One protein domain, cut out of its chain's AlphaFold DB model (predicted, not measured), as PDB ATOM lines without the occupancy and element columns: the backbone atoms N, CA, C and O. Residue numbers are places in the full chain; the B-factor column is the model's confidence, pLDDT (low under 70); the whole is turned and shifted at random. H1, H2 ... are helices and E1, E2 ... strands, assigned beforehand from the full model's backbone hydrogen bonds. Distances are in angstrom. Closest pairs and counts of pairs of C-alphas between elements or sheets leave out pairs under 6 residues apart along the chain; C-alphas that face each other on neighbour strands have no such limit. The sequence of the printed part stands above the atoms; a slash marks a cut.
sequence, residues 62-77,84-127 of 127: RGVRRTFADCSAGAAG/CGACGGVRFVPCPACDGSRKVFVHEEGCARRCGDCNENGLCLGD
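This is residues 62 to 77 and 84 to 127 of the 127 residues of an uncharacterized protein of Oryza brachyantha (UniProt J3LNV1). A long, narrow ribbon of two small two-stranded sheets set end to end, E1 with E4 and then E2 with E3, has the helix H1 crosswise beyond one end; the chain runs out through E1 and E2 and folds back through E3 and E4. The printed part has 60 residues, with one named helix and four named strands in the order H1, E1, E2, E3, E4; both sheets are antiparallel. The class is mixed, helices and strands, with under half of the residues in named elements. The whole is only just loose, close to extended, with a radius of gyration of the C-alphas of 15.2 A and spans of 45 by 24 by 16 A.

Find C-alpha 62 at (-36.657, 34.520, -13.308); from there H1, residues 62 to 72, runs 15.0 A. After the cut, look for E1 at residues 91 to 94, 10.2 A long, beginning at (-18.886, 31.763, -18.207). E2 is residues 103 to 106, 9.7 A, and E3 residues 111 to 114, 10.1 A. E4, residues 123 to 126, runs 8.8 A and ends at (-15.339, 32.815, -21.359).

In H1 every O i to N i+4 pair is within hydrogen-bond range. H1 is apart from E2, E3 and E4. E1 and E4 are antiparallel at 134 degrees; look at N 93 and O 124, 2.9 A apart. E2 and E3 form a hairpin, antiparallel at 139 degrees; N 104 and O 113 are 2.9 A apart. E1 is apart from E2, and E3 from E4.

The C-alphas farthest apart, of Gly 85 and Glu 108, are 46.2 A apart. Residues 78 to 83 are not printed; C-alphas 77 and 84 are 13.2 A apart across this cut. Of the links printed whole, E2 to E3 is tight, and E1 to E2 and E3 to E4 are short. The model's pLDDT is under 70 at residues 62 to 77, 84 to 90 and 126 to 127.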
ATOM      1  N   ARG A  62     -36.826  34.941 -14.713       42.62
ATOM      2  CA  ARG A  62     -36.657  34.520 -13.308       42.62
ATOM      3  C   ARG A  62     -35.583  33.441 -13.119       42.62
ATOM      4  O   ARG A  62     -34.815  33.538 -12.171       42.62
ATOM      5  N   GLY A  63     -35.518  32.449 -14.008       52.25
ATOM      6  CA  GLY A  63     -34.479  31.412 -13.991       52.25
ATOM      7  C   GLY A  63     -33.092  31.988 -14.274       52.25
ATOM      8  O   GLY A  63     -32.140  31.650 -13.587       52.25
ATOM      9  N   VAL A  64     -33.016  32.940 -15.207       56.53
ATOM     10  CA  VAL A  64     -31.782  33.645 -15.587       56.53
ATOM     11  C   VAL A  64     -31.334  34.647 -14.532       56.53
ATOM     12  O   VAL A  64     -30.155  34.723 -14.223       56.53
ATOM     13  N   ARG A  65     -32.253  35.439 -13.960       51.78
ATOM     14  CA  ARG A  65     -31.897  36.437 -12.936       51.78
ATOM     15  C   ARG A  65     -31.398  35.799 -11.650       51.78
ATOM     16  O   ARG A  65     -30.564  36.406 -10.990       51.78
ATOM     17  N   ARG A  66     -31.893  34.604 -11.308       50.34
ATOM     18  CA  ARG A  66     -31.413  33.863 -10.141       50.34
ATOM     19  C   ARG A  66     -29.954  33.436 -10.358       50.34
ATOM     20  O   ARG A  66     -29.104  33.842  -9.587       50.34
ATOM     21  N   THR A  67     -29.624  32.797 -11.484       56.97
ATOM     22  CA  THR A  67     -28.224  32.446 -11.806       56.97
ATOM     23  C   THR A  67     -27.318  33.649 -12.077       56.97
ATOM     24  O   THR A  67     -26.150  33.622 -11.704       56.97
ATOM     25  N   PHE A  68     -27.821  34.717 -12.701       56.12
ATOM     26  CA  PHE A  68     -27.035  35.915 -12.999       56.12
ATOM     27  C   PHE A  68     -26.691  36.711 -11.739       56.12
ATOM     28  O   PHE A  68     -25.536  37.082 -11.593       56.12
ATOM     29  N   ALA A  69     -27.629  36.961 -10.818       56.62
ATOM     30  CA  ALA A  69     -27.326  37.673  -9.571       56.62
ATOM     31  C   ALA A  69     -26.320  36.889  -8.707       56.62
ATOM     32  O   ALA A  69     -25.347  37.469  -8.230       56.62
ATOM     33  N   ASP A  70     -26.496  35.568  -8.613       56.75
ATOM     34  CA  ASP A  70     -25.628  34.691  -7.822       56.75
ATOM     35  C   ASP A  70     -24.214  34.542  -8.432       56.75
ATOM     36  O   ASP A  70     -23.225  34.495  -7.703       56.75
ATOM     37  N   CYS A  71     -24.087  34.501  -9.767       58.44
ATOM     38  CA  CYS A  71     -22.796  34.349 -10.467       58.44
ATOM     39  C   CYS A  71     -22.111  35.723 -10.719       58.44
ATOM     40  O   CYS A  71     -20.884  35.789 -10.774       58.44
ATOM     41  N   SER A  72     -22.856  36.841 -10.800       60.06
ATOM     42  CA  SER A  72     -22.302  38.206 -10.980       60.06
ATOM     43  C   SER A  72     -21.839  38.884  -9.688       60.06
ATOM     44  O   SER A  72     -20.941  39.724  -9.748       60.06
ATOM     45  N   ALA A  73     -22.363  38.486  -8.522       59.19
ATOM     46  CA  ALA A  73     -21.873  38.959  -7.224       59.19
ATOM     47  C   ALA A  73     -20.378  38.643  -6.991       59.19
ATOM     48  O   ALA A  73     -19.723  39.330  -6.214       59.19
ATOM     49  N   GLY A  74     -19.828  37.649  -7.701       55.66
ATOM     50  CA  GLY A  74     -18.400  37.316  -7.701       55.66
ATOM     51  C   GLY A  74     -17.574  37.925  -8.837       55.66
ATOM     52  O   GLY A  74     -16.381  37.657  -8.914       55.66
ATOM     53  N   ALA A  75     -18.176  38.690  -9.756       55.00
ATOM     54  CA  ALA A  75     -17.510  39.143 -10.984       55.00
ATOM     55  C   ALA A  75     -17.033  40.606 -10.939       55.00
ATOM     56  O   ALA A  75     -16.107  40.973 -11.657       55.00
ATOM     57  N   ALA A  76     -17.631  41.453 -10.099       46.72
ATOM     58  CA  ALA A  76     -17.244  42.857  -9.977       46.72
ATOM     59  C   ALA A  76     -16.308  43.062  -8.773       46.72
ATOM     60  O   ALA A  76     -16.732  43.524  -7.717       46.72
ATOM     61  N   GLY A  77     -15.029  42.706  -8.936       53.81
ATOM     62  CA  GLY A  77     -13.963  43.107  -8.007       53.81
ATOM     63  C   GLY A  77     -13.595  42.115  -6.900       53.81
ATOM     64  O   GLY A  77     -13.139  42.551  -5.846       53.81
ATOM     65  N   CYS A  84     -17.158  30.791  -8.515       68.69
ATOM     66  CA  CYS A  84     -18.554  30.709  -8.082       68.69
ATOM     67  C   CYS A  84     -18.973  29.240  -7.892       68.69
ATOM     68  O   CYS A  84     -18.899  28.458  -8.834       68.69
ATOM     69  N   GLY A  85     -19.483  28.867  -6.715       60.12
ATOM     70  CA  GLY A  85     -19.890  27.484  -6.423       60.12
ATOM     71  C   GLY A  85     -21.063  26.958  -7.265       60.12
ATOM     72  O   GLY A  85     -21.254  25.750  -7.352       60.12
ATOM     73  N   ALA A  86     -21.835  27.844  -7.904       61.06
ATOM     74  CA  ALA A  86     -22.942  27.464  -8.780       61.06
ATOM     75  C   ALA A  86     -22.514  27.281 -10.245       61.06
ATOM     76  O   ALA A  86     -22.937  26.323 -10.886       61.06
ATOM     77  N   CYS A  87     -21.700  28.201 -10.783       63.41
ATOM     78  CA  CYS A  87     -21.253  28.175 -12.184       63.41
ATOM     79  C   CYS A  87     -19.826  27.610 -12.360       63.41
ATOM     80  O   CYS A  87     -19.383  27.416 -13.484       63.41
ATOM     81  N   GLY A  88     -19.090  27.316 -11.283       64.31
ATOM     82  CA  GLY A  88     -17.742  26.734 -11.330       64.31
ATOM     83  C   GLY A  88     -16.699  27.620 -12.017       64.31
ATOM     84  O   GLY A  88     -15.706  27.107 -12.516       64.31
ATOM     85  N   GLY A  89     -16.943  28.933 -12.104       66.38
ATOM     86  CA  GLY A  89     -16.118  29.859 -12.894       66.38
ATOM     87  C   GLY A  89     -16.374  29.792 -14.404       66.38
ATOM     88  O   GLY A  89     -15.854  30.616 -15.143       66.38
ATOM     89  N   VAL A  90     -17.226  28.875 -14.866       65.44
ATOM     90  CA  VAL A  90     -17.597  28.716 -16.275       65.44
ATOM     91  C   VAL A  90     -18.526  29.857 -16.674       65.44
ATOM     92  O   VAL A  90     -19.648  29.978 -16.170       65.44
ATOM     93  N   ARG A  91     -18.079  30.694 -17.609       73.62
ATOM     94  CA  ARG A  91     -18.886  31.763 -18.207       73.62
ATOM     95  C   ARG A  91     -19.105  31.450 -19.677       73.62
ATOM     96  O   ARG A  91     -18.237  30.890 -20.330       73.62
ATOM     97  N   PHE A  92     -20.265  31.803 -20.214       73.94
ATOM     98  CA  PHE A  92     -20.507  31.728 -21.651       73.94
ATOM     99  C   PHE A  92     -20.583  33.143 -22.208       73.94
ATOM    100  O   PHE A  92     -21.373  33.954 -21.723       73.94
ATOM    101  N   VAL A  93     -19.773  33.432 -23.220       79.25
ATOM    102  CA  VAL A  93     -19.719  34.741 -23.879       79.25
ATOM    103  C   VAL A  93     -20.158  34.621 -25.339       79.25
ATOM    104  O   VAL A  93     -19.971  33.558 -25.941       79.25
ATOM    105  N   PRO A  94     -20.754  35.671 -25.935       82.44
ATOM    106  CA  PRO A  94     -21.043  35.688 -27.365       82.44
ATOM    107  C   PRO A  94     -19.784  35.408 -28.189       82.44
ATOM    108  O   PRO A  94     -18.730  35.995 -27.950       82.44
ATOM    109  N   CYS A  95     -19.893  34.511 -29.166       84.31
ATOM    110  CA  CYS A  95     -18.782  34.158 -30.038       84.31
ATOM    111  C   CYS A  95     -18.388  35.357 -30.911       84.31
ATOM    112  O   CYS A  95     -19.232  35.818 -31.683       84.31
ATOM    113  N   PRO A  96     -17.128  35.821 -30.863       83.56
ATOM    114  CA  PRO A  96     -16.683  36.978 -31.638       83.56
ATOM    115  C   PRO A  96     -16.582  36.685 -33.141       83.56
ATOM    116  O   PRO A  96     -16.694  37.592 -33.954       83.56
ATOM    117  N   ALA A  97     -16.415  35.418 -33.536       85.56
ATOM    118  CA  ALA A  97     -16.335  35.030 -34.945       85.56
ATOM    119  C   ALA A  97     -17.695  35.089 -35.664       85.56
ATOM    120  O   ALA A  97     -17.750  35.151 -36.892       85.56
ATOM    121  N   CYS A  98     -18.805  35.039 -34.919       86.00
ATOM    122  CA  CYS A  98     -20.148  35.074 -35.496       86.00
ATOM    123  C   CYS A  98     -21.110  36.040 -34.802       86.00
ATOM    124  O   CYS A  98     -22.317  35.939 -35.033       86.00
ATOM    125  N   ASP A  99     -20.616  36.899 -33.915       83.62
ATOM    126  CA  ASP A  99     -21.403  37.803 -33.066       83.62
ATOM    127  C   ASP A  99     -22.558  37.097 -32.337       83.62
ATOM    128  O   ASP A  99     -23.681  37.591 -32.250       83.62
ATOM    129  N   GLY A 100     -22.321  35.862 -31.892       85.25
ATOM    130  CA  GLY A 100     -23.346  35.026 -31.259       85.25
ATOM    131  C   GLY A 100     -24.475  34.525 -32.170       85.25
ATOM    132  O   GLY A 100     -25.338  33.782 -31.721       85.25
ATOM    133  N   SER A 101     -24.476  34.860 -33.461       86.38
ATOM    134  CA  SER A 101     -25.556  34.475 -34.381       86.38
ATOM    135  C   SER A 101     -25.543  32.999 -34.782       86.38
ATOM    136  O   SER A 101     -26.524  32.512 -35.350       86.38
ATOM    137  N   ARG A 102     -24.410  32.304 -34.589       90.75
ATOM    138  CA  ARG A 102     -24.079  30.960 -35.108       90.75
ATOM    139  C   ARG A 102     -24.144  30.820 -36.638       90.75
ATOM    140  O   ARG A 102     -23.564  29.876 -37.170       90.75
ATOM    141  N   LYS A 103     -24.803  31.732 -37.354       91.12
ATOM    142  CA  LYS A 103     -25.050  31.721 -38.797       91.12
ATOM    143  C   LYS A 103     -24.352  32.917 -39.443       91.12
ATOM    144  O   LYS A 103     -24.851  34.037 -39.398       91.12
ATOM    145  N   VAL A 104     -23.228  32.650 -40.094       90.69
ATOM    146  CA  VAL A 104     -22.420  33.658 -40.786       90.69
ATOM    147  C   VAL A 104     -22.695  33.576 -42.283       90.69
ATOM    148  O   VAL A 104     -22.696  32.488 -42.858       90.69
ATOM    149  N   PHE A 105     -22.950  34.717 -42.921       87.50
ATOM    150  CA  PHE A 105     -23.096  34.799 -44.375       87.50
ATOM    151  C   PHE A 105     -21.729  34.981 -45.030       87.50
ATOM    152  O   PHE A 105     -21.033  35.950 -44.729       87.50
ATOM    153  N   VAL A 106     -21.371  34.079 -45.945       87.94
ATOM    154  CA  VAL A 106     -20.155  34.189 -46.756       87.94
ATOM    155  C   VAL A 106     -20.537  34.813 -48.090       87.94
ATOM    156  O   VAL A 106     -21.350  34.263 -48.831       87.94
ATOM    157  N   HIS A 107     -19.989  35.994 -48.382       82.62
ATOM    158  CA  HIS A 107     -20.383  36.759 -49.566       82.62
ATOM    159  C   HIS A 107     -19.956  36.076 -50.872       82.62
ATOM    160  O   HIS A 107     -20.725  36.072 -51.827       82.62
ATOM    161  N   GLU A 108     -18.780  35.448 -50.884       84.25
ATOM    162  CA  GLU A 108     -18.227  34.747 -52.052       84.25
ATOM    163  C   GLU A 108     -19.022  33.487 -52.418       84.25
ATOM    164  O   GLU A 108     -19.209  33.182 -53.591       84.25
ATOM    165  N   GLU A 109     -19.542  32.778 -51.416       82.88
ATOM    166  CA  GLU A 109     -20.299  31.535 -51.599       82.88
ATOM    167  C   GLU A 109     -21.809  31.787 -51.755       82.88
ATOM    168  O   GLU A 109     -22.575  30.861 -52.019       82.88
ATOM    169  N   GLY A 110     -22.272  33.021 -51.521       86.12
ATOM    170  CA  GLY A 110     -23.694  33.382 -51.540       86.12
ATOM    171  C   GLY A 110     -24.554  32.623 -50.519       86.12
ATOM    172  O   GLY A 110     -25.783  32.669 -50.594       86.12
ATOM    173  N   CYS A 111     -23.937  31.919 -49.566       83.19
ATOM    174  CA  CYS A 111     -24.620  31.028 -48.640       83.19
ATOM    175  C   CYS A 111     -24.326  31.382 -47.178       83.19
ATOM    176  O   CYS A 111     -23.376  32.091 -46.838       83.19
ATOM    177  N   ALA A 112     -25.197  30.906 -46.291       88.44
ATOM    178  CA  ALA A 112     -24.995  31.028 -44.861       88.44
ATOM    179  C   ALA A 112     -24.432  29.724 -44.307       88.44
ATOM    180  O   ALA A 112     -25.068  28.675 -44.424       88.44
ATOM    181  N   ARG A 113     -23.284  29.812 -43.643       91.56
ATOM    182  CA  ARG A 113     -22.653  28.684 -42.963       91.56
ATOM    183  C   ARG A 113     -22.795  28.804 -41.457       91.56
ATOM    184  O   ARG A 113     -23.000  29.886 -40.903       91.56
ATOM    185  N   ARG A 114     -22.676  27.664 -40.783       93.38
ATOM    186  CA  ARG A 114     -22.579  27.642 -39.325       93.38
ATOM    187  C   ARG A 114     -21.146  27.969 -38.907       93.38
ATOM    188  O   ARG A 114     -20.201  27.486 -39.528       93.38
ATOM    189  N   CYS A 115     -21.000  28.791 -37.873       89.06
ATOM    190  CA  CYS A 115     -19.718  29.020 -37.210       89.06
ATOM    191  C   CYS A 115     -19.237  27.712 -36.564       89.06
ATOM    192  O   CYS A 115     -20.055  26.979 -36.009       89.06
ATOM    193  N   GLY A 116     -17.943  27.400 -36.679       92.44
ATOM    194  CA  GLY A 116     -17.336  26.198 -36.093       92.44
ATOM    195  C   GLY A 116     -16.841  26.397 -34.660       92.44
ATOM    196  O   GLY A 116     -16.660  25.420 -33.944       92.44
ATOM    197  N   ASP A 117     -16.694  27.650 -34.228       90.69
ATOM    198  CA  ASP A 117     -15.901  28.021 -33.046       90.69
ATOM    199  C   ASP A 117     -16.734  28.202 -31.769       90.69
ATOM    200  O   ASP A 117     -16.229  28.578 -30.714       90.69
ATOM    201  N   CYS A 118     -18.042  27.974 -31.855       88.00
ATOM    202  CA  CYS A 118     -18.973  28.148 -30.742       88.00
ATOM    203  C   CYS A 118     -19.885  26.933 -30.550       88.00
ATOM    204  O   CYS A 118     -19.773  25.927 -31.256       88.00
ATOM    205  N   ASN A 119     -20.819  27.008 -29.606       86.19
ATOM    206  CA  ASN A 119     -21.914  26.046 -29.511       86.19
ATOM    207  C   ASN A 119     -23.094  26.426 -30.433       86.19
ATOM    208  O   ASN A 119     -23.055  27.419 -31.161       86.19
ATOM    209  N   GLU A 120     -24.166  25.632 -30.419       88.44
ATOM    210  CA  GLU A 120     -25.363  25.859 -31.247       88.44
ATOM    211  C   GLU A 120     -26.052  27.214 -31.018       88.44
ATOM    212  O   GLU A 120     -26.715  27.719 -31.921       88.44
ATOM    213  N   ASN A 121     -25.840  27.819 -29.847       85.06
ATOM    214  CA  ASN A 121     -26.398  29.111 -29.457       85.06
ATOM    215  C   ASN A 121     -25.453  30.280 -29.765       85.06
ATOM    216  O   ASN A 121     -25.748  31.412 -29.397       85.06
ATOM    217  N   GLY A 122     -24.302  30.022 -30.395       86.31
ATOM    218  CA  GLY A 122     -23.324  31.063 -30.694       86.31
ATOM    219  C   GLY A 122     -22.485  31.492 -29.492       86.31
ATOM    220  O   GLY A 122     -21.954  32.596 -29.492       86.31
ATOM    221  N   LEU A 123     -22.350  30.656 -28.461       85.44
ATOM    222  CA  LEU A 123     -21.578  30.990 -27.264       85.44
ATOM    223  C   LEU A 123     -20.246  30.232 -27.216       85.44
ATOM    224  O   LEU A 123     -20.178  29.062 -27.604       85.44
ATOM    225  N   CYS A 124     -19.212  30.902 -26.714       83.50
ATOM    226  CA  CYS A 124     -17.902  30.341 -26.380       83.50
ATOM    227  C   CYS A 124     -17.747  30.283 -24.855       83.50
ATOM    228  O   CYS A 124     -18.443  31.002 -24.132       83.50
ATOM    229  N   LEU A 125     -16.839  29.439 -24.367       78.69
ATOM    230  CA  LEU A 125     -16.403  29.496 -22.975       78.69
ATOM    231  C   LEU A 125     -15.625  30.808 -22.771       78.69
ATOM    232  O   LEU A 125     -14.752  31.123 -23.574       78.69
ATOM    233  N   GLY A 126     -16.016  31.592 -21.774       69.38
ATOM    234  CA  GLY A 126     -15.339  32.815 -21.359       69.38
ATOM    235  C   GLY A 126     -14.489  32.555 -20.124       69.38
ATOM    236  O   GLY A 126     -14.924  31.819 -19.235       69.38
ATOM    237  N   ASP A 127     -13.313  33.175 -20.103       57.84
ATOM    238  CA  ASP A 127     -12.374  33.179 -18.976       57.84
ATOM    239  C   ASP A 127     -12.776  34.181 -17.861       57.84
ATOM    240  O   ASP A 127     -13.637  35.078 -18.079       57.84
TER     241      ASP A 127